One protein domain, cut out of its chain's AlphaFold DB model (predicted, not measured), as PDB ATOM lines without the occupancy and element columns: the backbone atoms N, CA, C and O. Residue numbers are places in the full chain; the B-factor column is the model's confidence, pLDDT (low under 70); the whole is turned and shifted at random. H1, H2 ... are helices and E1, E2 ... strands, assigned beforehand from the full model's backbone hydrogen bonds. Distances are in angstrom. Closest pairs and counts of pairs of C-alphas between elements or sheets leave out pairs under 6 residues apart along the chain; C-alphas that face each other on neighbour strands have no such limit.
ATOM      1  N   GLU A 474     -20.550 -16.333  47.782       56.34
ATOM      2  CA  GLU A 474     -20.815 -16.016  46.372       56.34
ATOM      3  C   GLU A 474     -21.400 -14.604  46.205       56.34
ATOM      4  O   GLU A 474     -22.233 -14.163  47.004       56.34
ATOM      5  N   LEU A 475     -20.989 -13.886  45.146       54.53
ATOM      6  CA  LEU A 475     -21.748 -12.722  44.682       54.53
ATOM      7  C   LEU A 475     -22.959 -13.218  43.877       54.53
ATOM      8  O   LEU A 475     -22.779 -14.037  42.975       54.53
ATOM      9  N   PRO A 476     -24.166 -12.703  44.153       49.41
ATOM     10  CA  PRO A 476     -25.358 -13.074  43.408       49.41
ATOM     11  C   PRO A 476     -25.222 -12.752  41.912       49.41
ATOM     12  O   PRO A 476     -24.590 -11.764  41.522       49.41
ATOM     13  N   SER A 477     -25.828 -13.579  41.064       46.66
ATOM     14  CA  SER A 477     -25.843 -13.374  39.616       46.66
ATOM     15  C   SER A 477     -26.729 -12.170  39.255       46.66
ATOM     16  O   SER A 477     -27.549 -11.732  40.057       46.66
ATOM     17  N   GLY A 478     -26.608 -11.597  38.050       42.50
ATOM     18  CA  GLY A 478     -27.353 -10.380  37.661       42.50
ATOM     19  C   GLY A 478     -28.889 -10.452  37.793       42.50
ATOM     20  O   GLY A 478     -29.546  -9.416  37.745       42.50
ATOM     21  N   VAL A 479     -29.454 -11.649  37.987       42.19
ATOM     22  CA  VAL A 479     -30.889 -11.915  38.208       42.19
ATOM     23  C   VAL A 479     -31.290 -11.792  39.693       42.19
ATOM     24  O   VAL A 479     -32.460 -11.579  40.008       42.19
ATOM     25  N   ASP A 480     -30.315 -11.855  40.599       46.31
ATOM     26  CA  ASP A 480     -30.482 -11.812  42.057       46.31
ATOM     27  C   ASP A 480     -30.324 -10.391  42.642       46.31
ATOM     28  O   ASP A 480     -30.473 -10.171  43.845       46.31
ATOM     29  N   LEU A 481     -30.002  -9.403  41.799       52.66
ATOM     30  CA  LEU A 481     -29.950  -7.992  42.182       52.66
ATOM     31  C   LEU A 481     -31.354  -7.466  42.513       52.66
ATOM     32  O   LEU A 481     -32.331  -7.854  41.879       52.66
ATOM     33  N   SER A 482     -31.465  -6.536  43.469       56.81
ATOM     34  CA  SER A 482     -32.716  -5.796  43.705       56.81
ATOM     35  C   SER A 482     -33.165  -5.096  42.419       56.81
ATOM     36  O   SER A 482     -32.326  -4.538  41.713       56.81
ATOM     37  N   VAL A 483     -34.474  -5.070  42.137       64.31
ATOM     38  CA  VAL A 483     -35.068  -4.419  40.944       64.31
ATOM     39  C   VAL A 483     -34.568  -2.981  40.767       64.31
ATOM     40  O   VAL A 483     -34.354  -2.528  39.648       64.31
ATOM     41  N   VAL A 484     -34.294  -2.291  41.876       68.19
ATOM     42  CA  VAL A 484     -33.765  -0.919  41.902       68.19
ATOM     43  C   VAL A 484     -32.364  -0.812  41.273       68.19
ATOM     44  O   VAL A 484     -32.027   0.213  40.681       68.19
ATOM     45  N   LEU A 485     -31.545  -1.863  41.387       72.56
ATOM     46  CA  LEU A 485     -30.179  -1.945  40.853       72.56
ATOM     47  C   LEU A 485     -30.113  -2.671  39.500       72.56
ATOM     48  O   LEU A 485     -29.144  -2.501  38.757       72.56
ATOM     49  N   GLN A 486     -31.126  -3.473  39.169       67.50
ATOM     50  CA  GLN A 486     -31.217  -4.182  37.894       67.50
ATOM     51  C   GLN A 486     -31.183  -3.203  36.703       67.50
ATOM     52  O   GLN A 486     -31.535  -2.030  36.810       67.50
ATOM     53  N   ASN A 487     -30.743  -3.688  35.540       70.44
ATOM     54  CA  ASN A 487     -30.587  -2.949  34.273       70.44
ATOM     55  C   ASN A 487     -29.453  -1.906  34.215       70.44
ATOM     56  O   ASN A 487     -28.897  -1.705  33.134       70.44
ATOM     57  N   GLN A 488     -29.086  -1.270  35.331       79.12
ATOM     58  CA  GLN A 488     -28.004  -0.272  35.381       79.12
ATOM     59  C   GLN A 488     -26.726  -0.793  36.037       79.12
ATOM     60  O   GLN A 488     -25.640  -0.397  35.615       79.12
ATOM     61  N   LEU A 489     -26.841  -1.701  37.012       79.50
ATOM     62  CA  LEU A 489     -25.706  -2.370  37.638       79.50
ATOM     63  C   LEU A 489     -25.376  -3.673  36.906       79.50
ATOM     64  O   LEU A 489     -26.217  -4.559  36.755       79.50
ATOM     65  N   ARG A 490     -24.118  -3.816  36.498       78.62
ATOM     66  CA  ARG A 490     -23.538  -5.066  36.012       78.62
ATOM     67  C   ARG A 490     -22.404  -5.479  36.931       78.62
ATOM     68  O   ARG A 490     -21.474  -4.708  37.170       78.62
ATOM     69  N   LEU A 491     -22.496  -6.708  37.421       69.88
ATOM     70  CA  LEU A 491     -21.465  -7.349  38.221       69.88
ATOM     71  C   LEU A 491     -20.736  -8.368  37.351       69.88
ATOM     72  O   LEU A 491     -21.368  -9.215  36.720       69.88
ATOM     73  N   SER A 492     -19.412  -8.283  37.316       67.62
ATOM     74  CA  SER A 492     -18.557  -9.373  36.853       67.62
ATOM     75  C   SER A 492     -17.676  -9.860  38.001       67.62
ATOM     76  O   SER A 492     -17.684  -9.296  39.094       67.62
ATOM     77  N   THR A 493     -16.871 -10.888  37.751       62.25
ATOM     78  CA  THR A 493     -15.872 -11.378  38.711       62.25
ATOM     79  C   THR A 493     -14.760 -10.364  39.005       62.25
ATOM     80  O   THR A 493     -14.040 -10.527  39.989       62.25
ATOM     81  N   THR A 494     -14.590  -9.347  38.146       66.44
ATOM     82  CA  THR A 494     -13.445  -8.417  38.178       66.44
ATOM     83  C   THR A 494     -13.817  -6.928  38.170       66.44
ATOM     84  O   THR A 494     -12.946  -6.063  38.294       66.44
ATOM     85  N   ASN A 495     -15.083  -6.584  37.935       76.06
ATOM     86  CA  ASN A 495     -15.521  -5.196  37.850       76.06
ATOM     87  C   ASN A 495     -16.986  -5.011  38.249       76.06
ATOM     88  O   ASN A 495     -17.834  -5.884  38.055       76.06
ATOM     89  N   ILE A 496     -17.265  -3.837  38.813       83.25
ATOM     90  CA  ILE A 496     -18.608  -3.315  39.028       83.25
ATOM     91  C   ILE A 496     -18.796  -2.218  37.998       83.25
ATOM     92  O   ILE A 496     -17.994  -1.288  37.931       83.25
ATOM     93  N   THR A 497     -19.824  -2.346  37.167       83.56
ATOM     94  CA  THR A 497     -20.122  -1.369  36.123       83.56
ATOM     95  C   THR A 497     -21.516  -0.811  36.341       83.56
ATOM     96  O   THR A 497     -22.479  -1.564  36.451       83.56
ATOM     97  N   TRP A 498     -21.618   0.509  36.402       87.69
ATOM     98  CA  TRP A 498     -22.866   1.250  36.469       87.69
ATOM     99  C   TRP A 498     -23.069   2.050  35.189       87.69
ATOM    100  O   TRP A 498     -22.164   2.757  34.743       87.69
ATOM    101  N   ARG A 499     -24.263   1.974  34.604       85.56
ATOM    102  CA  ARG A 499     -24.618   2.729  33.399       85.56
ATOM    103  C   ARG A 499     -25.644   3.817  33.704       85.56
ATOM    104  O   ARG A 499     -26.743   3.537  34.180       85.56
ATOM    105  N   GLY A 500     -25.313   5.050  33.332       80.69
ATOM    106  CA  GLY A 500     -26.201   6.203  33.426       80.69
ATOM    107  C   GLY A 500     -26.145   6.936  34.767       80.69
ATOM    108  O   GLY A 500     -25.235   6.753  35.574       80.69
ATOM    109  N   SER A 501     -27.139   7.792  35.003       79.75
ATOM    110  CA  SER A 501     -27.308   8.503  36.273       79.75
ATOM    111  C   SER A 501     -27.773   7.577  37.395       79.75
ATOM    112  O   SER A 501     -28.449   6.584  37.131       79.75
ATOM    113  N   MET A 502     -27.469   7.941  38.640       80.56
ATOM    114  CA  MET A 502     -27.875   7.196  39.836       80.56
ATOM    115  C   MET A 502     -28.805   8.039  40.711       80.56
ATOM    116  O   MET A 502     -28.477   9.182  41.034       80.56
ATOM    117  N   THR A 503     -29.946   7.474  41.112       77.75
ATOM    118  CA  THR A 503     -30.879   8.120  42.051       77.75
ATOM    119  C   THR A 503     -30.425   7.956  43.508       77.75
ATOM    120  O   THR A 503     -29.593   7.106  43.832       77.75
ATOM    121  N   ALA A 504     -30.991   8.742  44.433       71.81
ATOM    122  CA  ALA A 504     -30.700   8.613  45.869       71.81
ATOM    123  C   ALA A 504     -31.093   7.234  46.440       71.81
ATOM    124  O   ALA A 504     -30.394   6.687  47.296       71.81
ATOM    125  N   GLU A 505     -32.183   6.658  45.931       74.38
ATOM    126  CA  GLU A 505     -32.653   5.315  46.280       74.38
ATOM    127  C   GLU A 505     -31.663   4.247  45.799       74.38
ATOM    128  O   GLU A 505     -31.223   3.415  46.588       74.38
ATOM    129  N   GLN A 506     -31.210   4.340  44.546       80.56
ATOM    130  CA  GLN A 506     -30.200   3.445  43.975       80.56
ATOM    131  C   GLN A 506     -28.858   3.543  44.687       80.56
ATOM    132  O   GLN A 506     -28.231   2.527  44.962       80.56
ATOM    133  N   ARG A 507     -28.435   4.758  45.042       78.56
ATOM    134  CA  ARG A 507     -27.217   4.993  45.824       78.56
ATOM    135  C   ARG A 507     -27.291   4.318  47.189       78.56
ATOM    136  O   ARG A 507     -26.317   3.714  47.629       78.56
ATOM    137  N   THR A 508     -28.437   4.423  47.855       75.50
ATOM    138  CA  THR A 508     -28.666   3.793  49.161       75.50
ATOM    139  C   THR A 508     -28.708   2.273  49.022       75.50
ATOM    140  O   THR A 508     -27.994   1.576  49.739       75.50
ATOM    141  N   ALA A 509     -29.450   1.757  48.040       72.69
ATOM    142  CA  ALA A 509     -29.522   0.333  47.737       72.69
ATOM    143  C   ALA A 509     -28.145  -0.257  47.389       72.69
ATOM    144  O   ALA A 509     -27.805  -1.327  47.880       72.69
ATOM    145  N   LEU A 510     -27.320   0.454  46.612       76.69
ATOM    146  CA  LEU A 510     -25.982   0.004  46.231       76.69
ATOM    147  C   LEU A 510     -25.009  -0.005  47.418       76.69
ATOM    148  O   LEU A 510     -24.233  -0.944  47.553       76.69
ATOM    149  N   LYS A 511     -25.071   0.998  48.304       73.06
ATOM    150  CA  LYS A 511     -24.282   1.017  49.552       73.06
ATOM    151  C   LYS A 511     -24.699  -0.080  50.532       73.06
ATOM    152  O   LYS A 511     -23.872  -0.568  51.298       73.06
ATOM    153  N   ASN A 512     -25.976  -0.449  50.523       66.00
ATOM    154  CA  ASN A 512     -26.515  -1.502  51.380       66.00
ATOM    155  C   ASN A 512     -26.332  -2.906  50.792       66.00
ATOM    156  O   ASN A 512     -26.481  -3.898  51.504       66.00
ATOM    157  N   TYR A 513     -25.980  -3.009  49.512       62.66
ATOM    158  CA  TYR A 513     -25.768  -4.280  48.843       62.66
ATOM    159  C   TYR A 513     -24.408  -4.886  49.227       62.66
ATOM    160  O   TYR A 513     -23.368  -4.250  49.073       62.66
ATOM    161  N   GLN A 514     -24.424  -6.131  49.720       60.50
ATOM    162  CA  GLN A 514     -23.231  -6.915  50.086       60.50
ATOM    163  C   GLN A 514     -22.278  -6.197  51.060       60.50
ATOM    164  O   GLN A 514     -21.062  -6.158  50.867       60.50
ATOM    165  N   GLN A 515     -22.831  -5.671  52.161       54.03
ATOM    166  CA  GLN A 515     -22.056  -4.990  53.206       54.03
ATOM    167  C   GLN A 515     -20.975  -5.868  53.865       54.03
ATOM    168  O   GLN A 515     -20.046  -5.321  54.448       54.03
ATOM    169  N   ASN A 516     -21.048  -7.193  53.757       47.97
ATOM    170  CA  ASN A 516     -20.075  -8.089  54.388       47.97
ATOM    171  C   ASN A 516     -18.775  -8.228  53.566       47.97
ATOM    172  O   ASN A 516     -17.755  -8.670  54.075       47.97
ATOM    173  N   LEU A 517     -18.766  -7.810  52.292       55.97
ATOM    174  CA  LEU A 517     -17.599  -7.937  51.417       55.97
ATOM    175  C   LEU A 517     -16.866  -6.598  51.273       55.97
ATOM    176  O   LEU A 517     -17.198  -5.754  50.444       55.97
ATOM    177  N   LEU A 518     -15.807  -6.417  52.058       56.75
ATOM    178  CA  LEU A 518     -15.007  -5.185  52.104       56.75
ATOM    179  C   LEU A 518     -14.424  -4.746  50.744       56.75
ATOM    180  O   LEU A 518     -14.435  -3.557  50.414       56.75
ATOM    181  N   VAL A 519     -13.953  -5.696  49.928       58.84
ATOM    182  CA  VAL A 519     -13.426  -5.419  48.575       58.84
ATOM    183  C   VAL A 519     -14.527  -4.868  47.665       58.84
ATOM    184  O   VAL A 519     -14.300  -3.935  46.894       58.84
ATOM    185  N   PHE A 520     -15.745  -5.389  47.813       68.06
ATOM    186  CA  PHE A 520     -16.918  -4.904  47.099       68.06
ATOM    187  C   PHE A 520     -17.317  -3.496  47.572       68.06
ATOM    188  O   PHE A 520     -17.558  -2.624  46.740       68.06
ATOM    189  N   GLN A 521     -17.279  -3.215  48.882       68.25
ATOM    190  CA  GLN A 521     -17.539  -1.866  49.408       68.25
ATOM    191  C   GLN A 521     -16.550  -0.816  48.884       68.25
ATOM    192  O   GLN A 521     -16.949   0.299  48.556       68.25
ATOM    193  N   SER A 522     -15.262  -1.157  48.786       66.88
ATOM    194  CA  SER A 522     -14.250  -0.250  48.223       66.88
ATOM    195  C   SER A 522     -14.501   0.021  46.742       66.88
ATOM    196  O   SER A 522     -14.403   1.162  46.295       66.88
ATOM    197  N   ALA A 523     -14.905  -1.001  45.988       73.19
ATOM    198  CA  ALA A 523     -15.295  -0.852  44.591       73.19
ATOM    199  C   ALA A 523     -16.526   0.051  44.426       73.19
ATOM    200  O   ALA A 523     -16.529   0.929  43.566       73.19
ATOM    201  N   VAL A 524     -17.540  -0.116  45.282       79.94
ATOM    202  CA  VAL A 524     -18.731   0.747  45.327       79.94
ATOM    203  C   VAL A 524     -18.351   2.185  45.685       79.94
ATOM    204  O   VAL A 524     -18.813   3.108  45.024       79.94
ATOM    205  N   SER A 525     -17.484   2.402  46.676       78.31
ATOM    206  CA  SER A 525     -17.014   3.746  47.041       78.31
ATOM    207  C   SER A 525     -16.246   4.414  45.900       78.31
ATOM    208  O   SER A 525     -16.572   5.540  45.544       78.31
ATOM    209  N   ASN A 526     -15.313   3.707  45.256       79.94
ATOM    210  CA  ASN A 526     -14.567   4.217  44.100       79.94
ATOM    211  C   ASN A 526     -15.491   4.539  42.919       79.94
ATOM    212  O   ASN A 526     -15.322   5.551  42.241       79.94
ATOM    213  N   LEU A 527     -16.492   3.689  42.678       84.44
ATOM    214  CA  LEU A 527     -17.520   3.929  41.674       84.44
ATOM    215  C   LEU A 527     -18.304   5.207  42.003       84.44
ATOM    216  O   LEU A 527     -18.424   6.078  41.146       84.44
ATOM    217  N   LEU A 528     -18.780   5.359  43.240       83.31
ATOM    218  CA  LEU A 528     -19.510   6.549  43.681       83.31
ATOM    219  C   LEU A 528     -18.649   7.813  43.594       83.31
ATOM    220  O   LEU A 528     -19.106   8.809  43.043       83.31
ATOM    221  N   GLU A 529     -17.397   7.770  44.050       79.62
ATOM    222  CA  GLU A 529     -16.446   8.877  43.909       79.62
ATOM    223  C   GLU A 529     -16.231   9.251  42.440       79.62
ATOM    224  O   GLU A 529     -16.262  10.435  42.096       79.62
ATOM    225  N   SER A 530     -16.098   8.261  41.550       77.62
ATOM    226  CA  SER A 530     -15.958   8.507  40.111       77.62
ATOM    227  C   SER A 530     -17.180   9.207  39.509       77.62
ATOM    228  O   SER A 530     -17.037   9.997  38.581       77.62
ATOM    229  N   MET A 531     -18.375   8.974  40.059       77.00
ATOM    230  CA  MET A 531     -19.620   9.609  39.621       77.00
ATOM    231  C   MET A 531     -19.861  10.988  40.272       77.00
ATOM    232  O   MET A 531     -20.495  11.860  39.668       77.00
ATOM    233  N   GLU A 532     -19.351  11.194  41.492       71.44
ATOM    234  CA  GLU A 532     -19.464  12.433  42.287       71.44
ATOM    235  C   GLU A 532     -18.383  13.468  41.955       71.44
ATOM    236  O   GLU A 532     -18.524  14.650  42.290       71.44
ATOM    237  N   ALA A 533     -17.310  13.056  41.279       66.75
ATOM    238  CA  ALA A 533     -16.218  13.937  40.902       66.75
ATOM    239  C   ALA A 533     -16.710  15.132  40.057       66.75
ATOM    240  O   ALA A 533     -17.297  14.984  38.983       66.75
ATOM    241  N   LYS A 534     -16.393  16.358  40.506       56.34
ATOM    242  CA  LYS A 534     -16.733  17.627  39.820       56.34
ATOM    243  C   LYS A 534     -16.081  17.798  38.435       56.34
ATOM    244  O   LYS A 534     -16.314  18.809  37.775       56.34
ATOM    245  N   THR A 535     -15.244  16.853  38.017       60.22
ATOM    246  CA  THR A 535     -14.553  16.822  36.723       60.22
ATOM    247  C   THR A 535     -15.436  16.320  35.582       60.22
ATOM    248  O   THR A 535     -15.119  16.579  34.423       60.22
ATOM    249  N   ILE A 536     -16.552  15.644  35.874       70.88
ATOM    250  CA  ILE A 536     -17.460  15.125  34.845       70.88
ATOM    251  C   ILE A 536     -18.479  16.198  34.470       70.88
ATOM    252  O   ILE A 536     -19.382  16.529  35.244       70.88
ATOM    253  N   VAL A 537     -18.318  16.735  33.262       79.44
ATOM    254  CA  VAL A 537     -19.190  17.755  32.682       79.44
ATOM    255  C   VAL A 537     -19.687  17.256  31.334       79.44
ATOM    256  O   VAL A 537     -18.897  17.060  30.414       79.44
ATOM    257  N   PHE A 538     -20.995  17.060  31.222       84.88
ATOM    258  CA  PHE A 538     -21.652  16.813  29.941       84.88
ATOM    259  C   PHE A 538     -21.967  18.162  29.303       84.88
ATOM    260  O   PHE A 538     -22.361  19.090  30.017       84.88
ATOM    261  N   THR A 539     -21.788  18.296  27.992       86.81
ATOM    262  CA  THR A 539     -21.999  19.569  27.293       86.81
ATOM    263  C   THR A 539     -22.727  19.365  25.981       86.81
ATOM    264  O   THR A 539     -22.377  18.452  25.239       86.81
ATOM    265  N   GLU A 540     -23.657  20.261  25.669       88.12
ATOM    266  CA  GLU A 540     -24.338  20.285  24.375       88.12
ATOM    267  C   GLU A 540     -24.488  21.734  23.877       88.12
ATOM    268  O   GLU A 540     -24.735  22.631  24.692       88.12
ATOM    269  N   PRO A 541     -24.308  22.011  22.573       82.88
ATOM    270  CA  PRO A 541     -24.566  23.332  22.006       82.88
ATOM    271  C   PRO A 541     -26.052  23.690  22.050       82.88
ATOM    272  O   PRO A 541     -26.908  22.902  21.666       82.88
ATOM    273  N   TYR A 542     -26.336  24.920  22.469       81.44
ATOM    274  CA  TYR A 542     -27.667  25.502  22.524       81.44
ATOM    275  C   TYR A 542     -27.642  26.889  21.866       81.44
ATOM    276  O   TYR A 542     -26.965  27.813  22.328       81.44
ATOM    277  N   ASN A 543     -28.371  27.014  20.755       74.38
ATOM    278  CA  ASN A 543     -28.409  28.220  19.932       74.38
ATOM    279  C   ASN A 543     -29.760  28.922  20.073       74.38
ATOM    280  O   ASN A 543     -30.807  28.321  19.829       74.38
ATOM    281  N   VAL A 544     -29.731  30.209  20.418       68.19
ATOM    282  CA  VAL A 544     -30.927  31.043  20.546       68.19
ATOM    283  C   VAL A 544     -31.183  31.762  19.211       68.19
ATOM    284  O   VAL A 544     -30.317  32.503  18.746       68.19
ATOM    285  N   PRO A 545     -32.362  31.601  18.581       65.06
ATOM    286  CA  PRO A 545     -32.737  32.346  17.380       65.06
ATOM    287  C   PRO A 545     -32.635  33.880  17.560       65.06
ATOM    288  O   PRO A 545     -33.118  34.407  18.571       65.06
ATOM    289  N   ARG A 707     -35.906  31.078  24.931       67.19
ATOM    290  CA  ARG A 707     -35.034  31.448  26.057       67.19
ATOM    291  C   ARG A 707     -35.536  30.849  27.366       67.19
ATOM    292  O   ARG A 707     -36.420  31.401  28.020       67.19
ATOM    293  N   VAL A 708     -34.906  29.749  27.748       69.62
ATOM    294  CA  VAL A 708     -35.159  29.051  29.001       69.62
ATOM    295  C   VAL A 708     -34.377  29.712  30.137       69.62
ATOM    296  O   VAL A 708     -33.150  29.752  30.137       69.62
ATOM    297  N   ASP A 709     -35.100  30.249  31.117       74.00
ATOM    298  CA  ASP A 709     -34.534  30.704  32.389       74.00
ATOM    299  C   ASP A 709     -34.502  29.516  33.351       74.00
ATOM    300  O   ASP A 709     -35.525  28.862  33.545       74.00
ATOM    301  N   LYS A 710     -33.340  29.234  33.952       80.81
ATOM    302  CA  LYS A 710     -33.170  28.087  34.856       80.81
ATOM    303  C   LYS A 710     -34.183  28.110  36.002       80.81
ATOM    304  O   LYS A 710     -34.820  27.097  36.257       80.81
ATOM    305  N   THR A 711     -34.364  29.257  36.651       77.25
ATOM    306  CA  THR A 711     -35.267  29.415  37.801       77.25
ATOM    307  C   THR A 711     -36.720  29.222  37.380       77.25
ATOM    308  O   THR A 711     -37.486  28.547  38.065       77.25
ATOM    309  N   LYS A 712     -37.114  29.778  36.226       75.75
ATOM    310  CA  LYS A 712     -38.473  29.583  35.698       75.75
ATOM    311  C   LYS A 712     -38.711  28.144  35.262       75.75
ATOM    312  O   LYS A 712     -39.776  27.607  35.545       75.75
ATOM    313  N   LEU A 713     -37.729  27.513  34.618       77.94
ATOM    314  CA  LEU A 713     -37.817  26.112  34.225       77.94
ATOM    315  C   LEU A 713     -37.983  25.231  35.464       77.94
ATOM    316  O   LEU A 713     -38.906  24.425  35.499       77.94
ATOM    317  N   GLU A 714     -37.164  25.432  36.501       79.69
ATOM    318  CA  GLU A 714     -37.271  24.729  37.789       79.69
ATOM    319  C   GLU A 714     -38.661  24.892  38.424       79.69
ATOM    320  O   GLU A 714     -39.232  23.913  38.911       79.69
ATOM    321  N   GLN A 715     -39.235  26.100  38.375       77.12
ATOM    322  CA  GLN A 715     -40.601  26.370  38.843       77.12
ATOM    323  C   GLN A 715     -41.664  25.644  38.005       77.12
ATOM    324  O   GLN A 715     -42.619  25.106  38.567       77.12
ATOM    325  N   GLN A 716     -41.504  25.604  36.680       75.31
ATOM    326  CA  GLN A 716     -42.471  24.992  35.768       75.31
ATOM    327  C   GLN A 716     -42.463  23.461  35.851       75.31
ATOM    328  O   GLN A 716     -43.523  22.848  35.976       75.31
ATOM    329  N   ILE A 717     -41.282  22.833  35.864       77.12
ATOM    330  CA  ILE A 717     -41.155  21.365  35.938       77.12
ATOM    331  C   ILE A 717     -41.157  20.828  37.378       77.12
ATOM    332  O   ILE A 717     -41.126  19.607  37.589       77.12
ATOM    333  N   LYS A 718     -41.179  21.735  38.368       79.00
ATOM    334  CA  LYS A 718     -41.160  21.459  39.813       79.00
ATOM    335  C   LYS A 718     -40.031  20.504  40.206       79.00
ATOM    336  O   LYS A 718     -40.256  19.511  40.900       79.00
ATOM    337  N   HIS A 719     -38.820  20.770  39.721       77.56
ATOM    338  CA  HIS A 719     -37.645  19.950  40.011       77.56
ATOM    339  C   HIS A 719     -36.381  20.815  40.074       77.56
ATOM    340  O   HIS A 719     -36.168  21.608  39.159       77.56
ATOM    341  N   PRO A 720     -35.518  20.655  41.096       74.81
ATOM    342  CA  PRO A 720     -34.257  21.386  41.167       74.81
ATOM    343  C   PRO A 720     -33.302  20.912  40.063       74.81
ATOM    344  O   PRO A 720     -33.031  19.720  39.932       74.81
ATOM    345  N   LEU A 721     -32.760  21.833  39.271       76.81
ATOM    346  CA  LEU A 721     -31.801  21.551  38.200       76.81
ATOM    347  C   LEU A 721     -30.404  22.001  38.638       76.81
ATOM    348  O   LEU A 721     -29.691  22.710  37.928       76.81
ATOM    349  N   SER A 722     -29.999  21.602  39.844       70.81
ATOM    350  CA  SER A 722     -28.779  22.075  40.515       70.81
ATOM    351  C   SER A 722     -27.506  21.881  39.681       70.81
ATOM    352  O   SER A 722     -26.655  22.766  39.676       70.81
ATOM    353  N   GLY A 723     -27.411  20.783  38.924       75.56
ATOM    354  CA  GLY A 723     -26.279  20.476  38.042       75.56
ATOM    355  C   GLY A 723     -26.285  21.186  36.684       75.56
ATOM    356  O   GLY A 723     -25.259  21.153  36.009       75.56
ATOM    357  N   LEU A 724     -27.399  21.815  36.285       84.81
ATOM    358  CA  LEU A 724     -27.557  22.465  34.982       84.81
ATOM    359  C   LEU A 724     -27.012  23.894  34.997       84.81
ATOM    360  O   LEU A 724     -27.434  24.729  35.801       84.81
ATOM    361  N   GLU A 725     -26.138  24.196  34.050       85.00
ATOM    362  CA  GLU A 725     -25.662  25.543  33.755       85.00
ATOM    363  C   GLU A 725     -26.104  25.926  32.349       85.00
ATOM    364  O   GLU A 725     -25.809  25.227  31.377       85.00
ATOM    365  N   LEU A 726     -26.830  27.037  32.264       81.62
ATOM    366  CA  LEU A 726     -27.269  27.626  31.008       81.62
ATOM    367  C   LEU A 726     -26.343  28.795  30.646       81.62
ATOM    368  O   LEU A 726     -25.863  29.485  31.554       81.62
ATOM    369  N   PRO A 727     -26.090  29.047  29.351       76.06
ATOM    370  CA  PRO A 727     -25.418  30.269  28.924       76.06
ATOM    371  C   PRO A 727     -26.245  31.517  29.298       76.06
ATOM    372  O   PRO A 727     -27.442  31.402  29.588       76.06
ATOM    373  N   PRO A 728     -25.637  32.721  29.311       72.50
ATOM    374  CA  PRO A 728     -26.359  33.969  29.555       72.50
ATOM    375  C   PRO A 728     -27.599  34.112  28.658       72.50
ATOM    376  O   PRO A 728     -27.591  33.702  27.502       72.50
ATOM    377  N   VAL A 729     -28.654  34.756  29.171       59.09
ATOM    378  CA  VAL A 729     -30.027  34.795  28.603       59.09
ATOM    379  C   VAL A 729     -30.125  35.334  27.154       59.09
ATOM    380  O   VAL A 729     -31.186  35.254  26.534       59.09
ATOM    381  N   ASN A 730     -29.045  35.881  26.586       56.75
ATOM    382  CA  ASN A 730     -28.997  36.408  25.215       56.75
ATOM    383  C   ASN A 730     -27.886  35.807  24.333       56.75
ATOM    384  O   ASN A 730     -27.792  36.219  23.180       56.75
ATOM    385  N   ASP A 731     -27.088  34.858  24.835       60.44
ATOM    386  CA  ASP A 731     -25.915  34.341  24.124       60.44
ATOM    387  C   ASP A 731     -26.120  32.896  23.659       60.44
ATOM    388  O   ASP A 731     -26.694  32.064  24.365       60.44
ATOM    389  N   ASN A 732     -25.587  32.580  22.476       71.06
ATOM    390  CA  ASN A 732     -25.349  31.191  22.092       71.06
ATOM    391  C   ASN A 732     -24.284  30.599  23.019       71.06
ATOM    392  O   ASN A 732     -23.309  31.270  23.365       71.06
ATOM    393  N   GLY A 733     -24.426  29.332  23.396       75.38
ATOM    394  CA  GLY A 733     -23.427  28.703  24.248       75.38
ATOM    395  C   GLY A 733     -23.656  27.222  24.488       75.38
ATOM    396  O   GLY A 733     -24.526  26.596  23.893       75.38
ATOM    397  N   LEU A 734     -22.834  26.653  25.368       83.62
ATOM    398  CA  LEU A 734     -22.966  25.264  25.795       83.62
ATOM    399  C   LEU A 734     -23.861  25.204  27.028       83.62
ATOM    400  O   LEU A 734     -23.554  25.848  28.034       83.62
ATOM    401  N   ILE A 735     -24.908  24.385  26.978       86.69
ATOM    402  CA  ILE A 735     -25.548  23.916  28.205       86.69
ATOM    403  C   ILE A 735     -24.645  22.859  28.827       86.69
ATOM    404  O   ILE A 735     -24.111  21.997  28.125       86.69
ATOM    405  N   LYS A 736     -24.426  22.950  30.138       86.38
ATOM    406  CA  LYS A 736     -23.539  22.035  30.861       86.38
ATOM    407  C   LYS A 736     -24.292  21.345  31.978       86.38
ATOM    408  O   LYS A 736     -25.065  21.985  32.683       86.38
ATOM    409  N   TRP A 737     -24.022  20.061  32.172       85.31
ATOM    410  CA  TRP A 737     -24.489  19.320  33.337       85.31
ATOM    411  C   TRP A 737     -23.299  18.787  34.130       85.31
ATOM    412  O   TRP A 737     -22.503  18.008  33.603       85.31
ATOM    413  N   ARG A 738     -23.160  19.211  35.394       81.12
ATOM    414  CA  ARG A 738     -22.086  18.745  36.286       81.12
ATOM    415  C   ARG A 738     -22.518  17.530  37.109       81.12
ATOM    416  O   ARG A 738     -23.469  17.616  37.892       81.12
ATOM    417  N   GLY A 739     -21.747  16.449  36.988       70.44
ATOM    418  CA  GLY A 739     -21.919  15.196  37.733       70.44
ATOM    419  C   GLY A 739     -23.109  14.348  37.267       70.44
ATOM    420  O   GLY A 739     -24.051  14.852  36.662       70.44
ATOM    421  N   ALA A 740     -23.096  13.048  37.566       68.62
ATOM    422  CA  ALA A 740     -24.143  12.105  37.137       68.62
ATOM    423  C   ALA A 740     -25.212  11.813  38.215       68.62
ATOM    424  O   ALA A 740     -26.130  11.027  37.983       68.62
ATOM    425  N   ASN A 741     -25.119  12.465  39.382       64.75
ATOM    426  CA  ASN A 741     -25.828  12.051  40.609       64.75
ATOM    427  C   ASN A 741     -26.897  13.057  41.053       64.75
ATOM    428  O   ASN A 741     -27.604  12.837  42.028       64.75
ATOM    429  N   ASN A 742     -27.000  14.185  40.347       61.22
ATOM    430  CA  ASN A 742     -27.917  15.282  40.671       61.22
ATOM    431  C   ASN A 742     -29.312  15.100  40.045       61.22
ATOM    432  O   ASN A 742     -30.150  15.999  40.100       61.22
ATOM    433  N   LEU A 743     -29.557  13.950  39.417       65.69
ATOM    434  CA  LEU A 743     -30.833  13.582  38.822       65.69
ATOM    435  C   LEU A 743     -31.637  12.810  39.875       65.69
ATOM    436  O   LEU A 743     -31.586  11.588  39.955       65.69
ATOM    437  N   ASN A 744     -32.363  13.542  40.724       61.97
ATOM    438  CA  ASN A 744     -33.280  12.947  41.707       61.97
ATOM    439  C   ASN A 744     -34.455  12.190  41.048       61.97
ATOM    440  O   ASN A 744     -35.159  11.448  41.729       61.97
ATOM    441  N   LEU A 745     -34.672  12.370  39.742       68.19
ATOM    442  CA  LEU A 745     -35.650  11.657  38.918       68.19
ATOM    443  C   LEU A 745     -34.955  10.870  37.806       68.19
ATOM    444  O   LEU A 745     -33.854  11.222  37.378       68.19
ATOM    445  N   SER A 746     -35.635   9.846  37.280       71.88
ATOM    446  CA  SER A 746     -35.149   9.139  36.093       71.88
ATOM    447  C   SER A 746     -35.067  10.073  34.878       71.88
ATOM    448  O   SER A 746     -35.859  11.008  34.725       71.88
ATOM    449  N   ILE A 747     -34.127   9.781  33.978       73.19
ATOM    450  CA  ILE A 747     -33.887  10.558  32.754       73.19
ATOM    451  C   ILE A 747     -35.165  10.705  31.910       73.19
ATOM    452  O   ILE A 747     -35.459  11.797  31.423       73.19
ATOM    453  N   ASN A 748     -35.959   9.637  31.799       74.12
ATOM    454  CA  ASN A 748     -37.201   9.639  31.022       74.12
ATOM    455  C   ASN A 748     -38.250  10.571  31.637       74.12
ATOM    456  O   ASN A 748     -38.819  11.402  30.938       74.12
ATOM    457  N   GLN A 749     -38.437  10.513  32.958       78.00
ATOM    458  CA  GLN A 749     -39.379  11.391  33.655       78.00
ATOM    459  C   GLN A 749     -38.988  12.866  33.536       78.00
ATOM    460  O   GLN A 749     -39.858  13.720  33.380       78.00
ATOM    461  N   LEU A 750     -37.692  13.178  33.615       78.44
ATOM    462  CA  LEU A 750     -37.221  14.552  33.469       78.44
ATOM    463  C   LEU A 750     -37.403  15.062  32.031       78.44
ATOM    464  O   LEU A 750     -37.880  16.178  31.838       78.44
ATOM    465  N   SER A 751     -37.082  14.228  31.036       80.38
ATOM    466  CA  SER A 751     -37.331  14.514  29.619       80.38
ATOM    467  C   SER A 751     -38.814  14.792  29.356       80.38
ATOM    468  O   SER A 751     -39.149  15.801  28.740       80.38
ATOM    469  N   ASP A 752     -39.711  13.941  29.858       77.69
ATOM    470  CA  ASP A 752     -41.153  14.087  29.646       77.69
ATOM    471  C   ASP A 752     -41.706  15.354  30.303       77.69
ATOM    472  O   ASP A 752     -42.493  16.075  29.692       77.69
ATOM    473  N   ARG A 753     -41.244  15.692  31.514       80.62
ATOM    474  CA  ARG A 753     -41.628  16.942  32.190       80.62
ATOM    475  C   ARG A 753     -41.192  18.182  31.417       80.62
ATOM    476  O   ARG A 753     -41.937  19.155  31.368       80.62
ATOM    477  N   ILE A 754     -40.008  18.158  30.812       77.25
ATOM    478  CA  ILE A 754     -39.504  19.285  30.017       77.25
ATOM    479  C   ILE A 754     -40.267  19.403  28.700       77.25
ATOM    480  O   ILE A 754     -40.678  20.506  28.345       77.25
ATOM    481  N   LYS A 755     -40.533  18.281  28.021       78.75
ATOM    482  CA  LYS A 755     -41.376  18.250  26.816       78.75
ATOM    483  C   LYS A 755     -42.794  18.746  27.089       78.75
ATOM    484  O   LYS A 755     -43.359  19.431  26.253       78.75
ATOM    485  N   ALA A 756     -43.353  18.438  28.257       72.94
ATOM    486  CA  ALA A 756     -44.666  18.933  28.667       72.94
ATOM    487  C   ALA A 756     -44.661  20.425  29.055       72.94
ATOM    488  O   ALA A 756     -45.709  21.064  29.043       72.94
ATOM    489  N   SER A 757     -43.501  20.977  29.424       70.81
ATOM    490  CA  SER A 757     -43.365  22.357  29.902       70.81
ATOM    491  C   SER A 757     -43.019  23.367  28.804       70.81
ATOM    492  O   SER A 757     -43.218  24.566  29.008       70.81
ATOM    493  N   LEU A 758     -42.466  22.921  27.677       71.38
ATOM    494  CA  LEU A 758     -42.004  23.771  26.576       71.38
ATOM    495  C   LEU A 758     -42.759  23.423  25.284       71.38
ATOM    496  O   LEU A 758     -43.223  22.299  25.119       71.38
ATOM    497  N   ARG A 759     -42.906  24.384  24.358       67.44
ATOM    498  CA  ARG A 759     -43.572  24.118  23.069       67.44
ATOM    499  C   ARG A 759     -42.749  23.140  22.227       67.44
ATOM    500  O   ARG A 759     -41.522  23.202  22.194       67.44
ATOM    501  N   GLU A 760     -43.450  22.300  21.476       60.75
ATOM    502  CA  GLU A 760     -42.847  21.426  20.474       60.75
ATOM    503  C   GLU A 760     -42.065  22.254  19.434       60.75
ATOM    504  O   GLU A 760     -42.556  23.270  18.937       60.75
ATOM    505  N   GLY A 761     -40.817  21.859  19.161       61.88
ATOM    506  CA  GLY A 761     -39.891  22.598  18.291       61.88
ATOM    507  C   GLY A 761     -38.944  23.577  19.001       61.88
ATOM    508  O   GLY A 761     -38.132  24.213  18.331       61.88
ATOM    509  N   ASP A 762     -38.996  23.696  20.335       71.75
ATOM    510  CA  ASP A 762     -38.016  24.492  21.084       71.75
ATOM    511  C   ASP A 762     -36.601  23.863  20.997       71.75
ATOM    512  O   ASP A 762     -36.424  22.694  21.369       71.75
ATOM    513  N   PRO A 763     -35.569  24.606  20.536       73.31
ATOM    514  CA  PRO A 763     -34.206  24.085  20.391       73.31
ATOM    515  C   PRO A 763     -33.586  23.624  21.721       73.31
ATOM    516  O   PRO A 763     -32.671  22.791  21.723       73.31
ATOM    517  N   PHE A 764     -34.086  24.114  22.861       80.88
ATOM    518  CA  PHE A 764     -33.665  23.647  24.176       80.88
ATOM    519  C   PHE A 764     -34.090  22.198  24.441       80.88
ATOM    520  O   PHE A 764     -33.300  21.445  25.003       80.88
ATOM    521  N   ILE A 765     -35.284  21.769  24.004       80.88
ATOM    522  CA  ILE A 765     -35.766  20.387  24.207       80.88
ATOM    523  C   ILE A 765     -34.810  19.392  23.543       80.88
ATOM    524  O   ILE A 765     -34.450  18.381  24.146       80.88
ATOM    525  N   GLN A 766     -34.367  19.691  22.320       81.94
ATOM    526  CA  GLN A 766     -33.427  18.846  21.586       81.94
ATOM    527  C   GLN A 766     -32.047  18.833  22.252       81.94
ATOM    528  O   GLN A 766     -31.506  17.763  22.523       81.94
ATOM    529  N   SER A 767     -31.505  20.012  22.571       83.94
ATOM    530  CA  SER A 767     -30.177  20.142  23.187       83.94
ATOM    531  C   SER A 767     -30.134  19.461  24.563       83.94
ATOM    532  O   SER A 767     -29.227  18.690  24.876       83.94
ATOM    533  N   PHE A 768     -31.155  19.675  25.391       85.44
ATOM    534  CA  PHE A 768     -31.265  19.041  26.701       85.44
ATOM    535  C   PHE A 768     -31.524  17.530  26.591       85.44
ATOM    536  O   PHE A 768     -30.955  16.753  27.353       85.44
ATOM    537  N   GLY A 769     -32.319  17.088  25.611       83.56
ATOM    538  CA  GLY A 769     -32.528  15.668  25.316       83.56
ATOM    539  C   GLY A 769     -31.236  14.943  24.923       83.56
ATOM    540  O   GLY A 769     -30.958  13.862  25.444       83.56
ATOM    541  N   ASN A 770     -30.408  15.559  24.077       85.62
ATOM    542  CA  ASN A 770     -29.085  15.041  23.722       85.62
ATOM    543  C   ASN A 770     -28.165  14.971  24.946       85.62
ATOM    544  O   ASN A 770     -27.512  13.953  25.171       85.62
ATOM    545  N   LEU A 771     -28.161  16.018  25.776       87.25
ATOM    546  CA  LEU A 771     -27.389  16.060  27.018       87.25
ATOM    547  C   LEU A 771     -27.780  14.917  27.969       87.25
ATOM    548  O   LEU A 771     -26.917  14.218  28.498       87.25
ATOM    549  N   LEU A 772     -29.082  14.669  28.139       85.06
ATOM    550  CA  LEU A 772     -29.592  13.551  28.933       85.06
ATOM    551  C   LEU A 772     -29.223  12.181  28.339       85.06
ATOM    552  O   LEU A 772     -28.917  11.254  29.087       85.06
ATOM    553  N   GLN A 773     -29.202  12.042  27.012       83.00
ATOM    554  CA  GLN A 773     -28.741  10.821  26.338       83.00
ATOM    555  C   GLN A 773     -27.240  10.573  26.533       83.00
ATOM    556  O   GLN A 773     -26.830   9.430  26.749       83.00
ATOM    557  N   GLN A 774     -26.413  11.622  26.516       83.75
ATOM    558  CA  GLN A 774     -24.991  11.497  26.853       83.75
ATOM    559  C   GLN A 774     -24.802  10.986  28.288       83.75
ATOM    560  O   GLN A 774     -23.957  10.122  28.525       83.75
ATOM    561  N   ILE A 775     -25.621  11.465  29.233       84.62
ATOM    562  CA  ILE A 775     -25.615  10.979  30.620       84.62
ATOM    563  C   ILE A 775     -26.059   9.512  30.677       84.62
ATOM    564  O   ILE A 775     -25.371   8.703  31.292       84.62
ATOM    565  N   ALA A 776     -27.159   9.142  30.012       80.00
ATOM    566  CA  ALA A 776     -27.707   7.779  30.013       80.00
ATOM    567  C   ALA A 776     -26.734   6.722  29.459       80.00
ATOM    568  O   ALA A 776     -26.734   5.571  29.899       80.00
ATOM    569  N   ASN A 777     -25.903   7.106  28.491       82.44
ATOM    570  CA  ASN A 777     -24.950   6.210  27.842       82.44
ATOM    571  C   ASN A 777     -23.568   6.196  28.503       82.44
ATOM    572  O   ASN A 777     -22.705   5.430  28.080       82.44
ATOM    573  N   LYS A 778     -23.346   7.005  29.545       85.00
ATOM    574  CA  LYS A 778     -22.084   6.992  30.275       85.00
ATOM    575  C   LYS A 778     -21.988   5.744  31.149       85.00
ATOM    576  O   LYS A 778     -22.840   5.511  32.003       85.00
ATOM    577  N   GLU A 779     -20.926   4.969  30.959       85.25
ATOM    578  CA  GLU A 779     -20.566   3.863  31.844       85.25
ATOM    579  C   GLU A 779     -19.497   4.308  32.844       85.25
ATOM    580  O   GLU A 779     -18.547   5.024  32.508       85.25
ATOM    581  N   PHE A 780     -19.684   3.874  34.082       85.44
ATOM    582  CA  PHE A 780     -18.779   4.044  35.203       85.44
ATOM    583  C   PHE A 780     -18.380   2.656  35.662       85.44
ATOM    584  O   PHE A 780     -19.247   1.830  35.939       85.44
ATOM    585  N   SER A 781     -17.087   2.385  35.751       82.75
ATOM    586  CA  SER A 781     -16.604   1.087  36.203       82.75
ATOM    587  C   SER A 781     -15.595   1.277  37.316       82.75
ATOM    588  O   SER A 781     -14.722   2.139  37.228       82.75
ATOM    589  N   ALA A 782     -15.683   0.430  38.332       81.44
ATOM    590  CA  ALA A 782     -14.617   0.245  39.299       81.44
ATOM    591  C   ALA A 782     -14.144  -1.209  39.234       81.44
ATOM    592  O   ALA A 782     -14.942  -2.144  39.138       81.44
ATOM    593  N   LEU A 783     -12.828  -1.395  39.240       73.56
ATOM    594  CA  LEU A 783     -12.232  -2.723  39.285       73.56
ATOM    595  C   LEU A 783     -12.286  -3.253  40.713       73.56
ATOM    596  O   LEU A 783     -12.032  -2.518  41.668       73.56
ATOM    597  N   PHE A 784     -12.581  -4.538  40.842       65.06
ATOM    598  CA  PHE A 784     -12.467  -5.271  42.093       65.06
ATOM    599  C   PHE A 784     -12.103  -6.705  41.771       65.06
ATOM    600  O   PHE A 784     -12.643  -7.271  40.839       65.06
ATOM    601  N   THR A 785     -11.187  -7.318  42.505       58.31
ATOM    602  CA  THR A 785     -10.930  -8.752  42.321       58.31
ATOM    603  C   THR A 785     -11.709  -9.473  43.396       58.31
ATOM    604  O   THR A 785     -11.442  -9.214  44.564       58.31
ATOM    605  N   LEU A 786     -12.670 -10.332  43.044       54.94
ATOM    606  CA  LEU A 786     -13.255 -11.233  44.036       54.94
ATOM    607  C   LEU A 786     -12.168 -12.195  44.503       54.94
ATOM    608  O   LEU A 786     -11.752 -13.051  43.716       54.94
ATOM    609  N   PRO A 787     -11.698 -12.093  45.756       55.91
ATOM    610  CA  PRO A 787     -10.940 -13.190  46.302       55.91
ATOM    611  C   PRO A 787     -11.905 -14.372  46.382       55.91
ATOM    612  O   PRO A 787     -13.033 -14.234  46.858       55.91
ATOM    613  N   ARG A 788     -11.481 -15.542  45.908       65.81
ATOM    614  CA  ARG A 788     -12.166 -16.778  46.278       65.81
ATOM    615  C   ARG A 788     -11.941 -16.920  47.781       65.81
ATOM    616  O   ARG A 788     -10.819 -17.160  48.203       65.81
TER     617      ARG A 788
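This is residues 474 to 545 and 707 to 788 of the 1219 residues of an uncharacterized protein of Cyanobacteria bacterium UBA8543 (UniProt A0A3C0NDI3). Two small lobes stand end to end and make a rod: one holds a three-stranded sheet of E1, E2 and E5 with helix H2 packed on one face and H1 beside H2, the other holds the strand pair E3 and E4 with helices H5, H4 and H3. In this second lobe H5 packs on E3 and E4, H4 packs along H5 and H3 meets H4 about perpendicular, Ile 717 at the end of H3 coming closest to it, while the chain passes between the lobes from H2 to E3 and back from H5 to E5. The printed part has 154 residues with five named helices and five named strands, in the order E1 E2 H1 H2 E3 H3 E4 H4 H5 E5, and its class is mixed, helices and strands. The sheets run E1 - E2 - E5 and E3 - E4, both antiparallel. The whole is only just compact, close to loose, with a radius of gyration of the C-alphas of 17.8 A and spans of 61 by 27 by 20 A.

E1, residues 489 to 491, and E2, residues 495 to 499, form an antiparallel hairpin at 163 degrees, with N 490 and O 497 at 2.8 A. E5, residues 779 to 783, is antiparallel to E2 at 165 degrees, with N 498 and O 780 at 2.8 A; E1 and E5 are the edge strands. H1, residues 504 to 512, is not on this sheet. H2, residues 518 to 532, is on it in two layers, a helix on one face of a sheet, at a height of 8.3 A. It lies over E5 and, on the local plane, runs only just slantwise to the strands, at 32 degrees to E5; the closest C-alphas of H2 and E5, Leu 527 and Ala 782, are 5.3 A apart. H1 and H2, a helical hairpin, only just touch, with 3 pairs of C-alphas within 8 A, made by residues 521 to 524 of H2 alone; the closest C-alphas are Lys 511 and Val 524, 7.0 A. They run opposite ways at a shallow tilt of 22 degrees. E3, residues 537 to 542, and E4, residues 733 to 738, are antiparallel at 154 degrees, with N 542 and O 733 at 2.8 A. The closest C-alphas of E3 and H5, residues 763 to 776, are Glu 540 and Leu 771, 5.8 A. H4, residues 747 to 757, touches H5 in a helical hairpin, opposite ways at a shallow tilt of 9 degrees, Ile 747 and Leu 772 closest at 6.5 A between C-alphas. H3, residues 710 to 717, touches H4 about perpendicular, at 87 degrees, with the C-alphas of Ile 717 and Arg 753 closest at 5.8 A. H3 and H5 are apart. In the five helices every O i to N i+4 pair is within hydrogen-bond range.

E1 begins at C-alpha 489, (-25.706, -2.370, 37.638). H2 is 20.7 A long and H5 20.0 A; H4 measures 15.4 A, E4 15.7 A and E3 15.3 A. H1 spans 12.3 A, H3 10.5 A, E5 13.0 A, E2 12.9 A and E1 6.6 A. H5 begins at C-alpha 763, (-34.206, 24.085, 20.391), and E5 ends at C-alpha 783, (-12.232, -2.723, 39.285).

The two C-alphas farthest apart, of Pro 545 and Arg 788, are 60.6 A apart. Residues 546 to 706 are not printed, and C-alphas 545 and 707 are 9.0 A apart across this cut. The link from H3 to E4 is long, and residues 724 to 725 in it pair antiparallel with residues 736 to 737 of E4. The mean pLDDT of the printed part is 72.9; 51 residues are under 70, among them 474 to 484, 512 to 522 and 784 to 788.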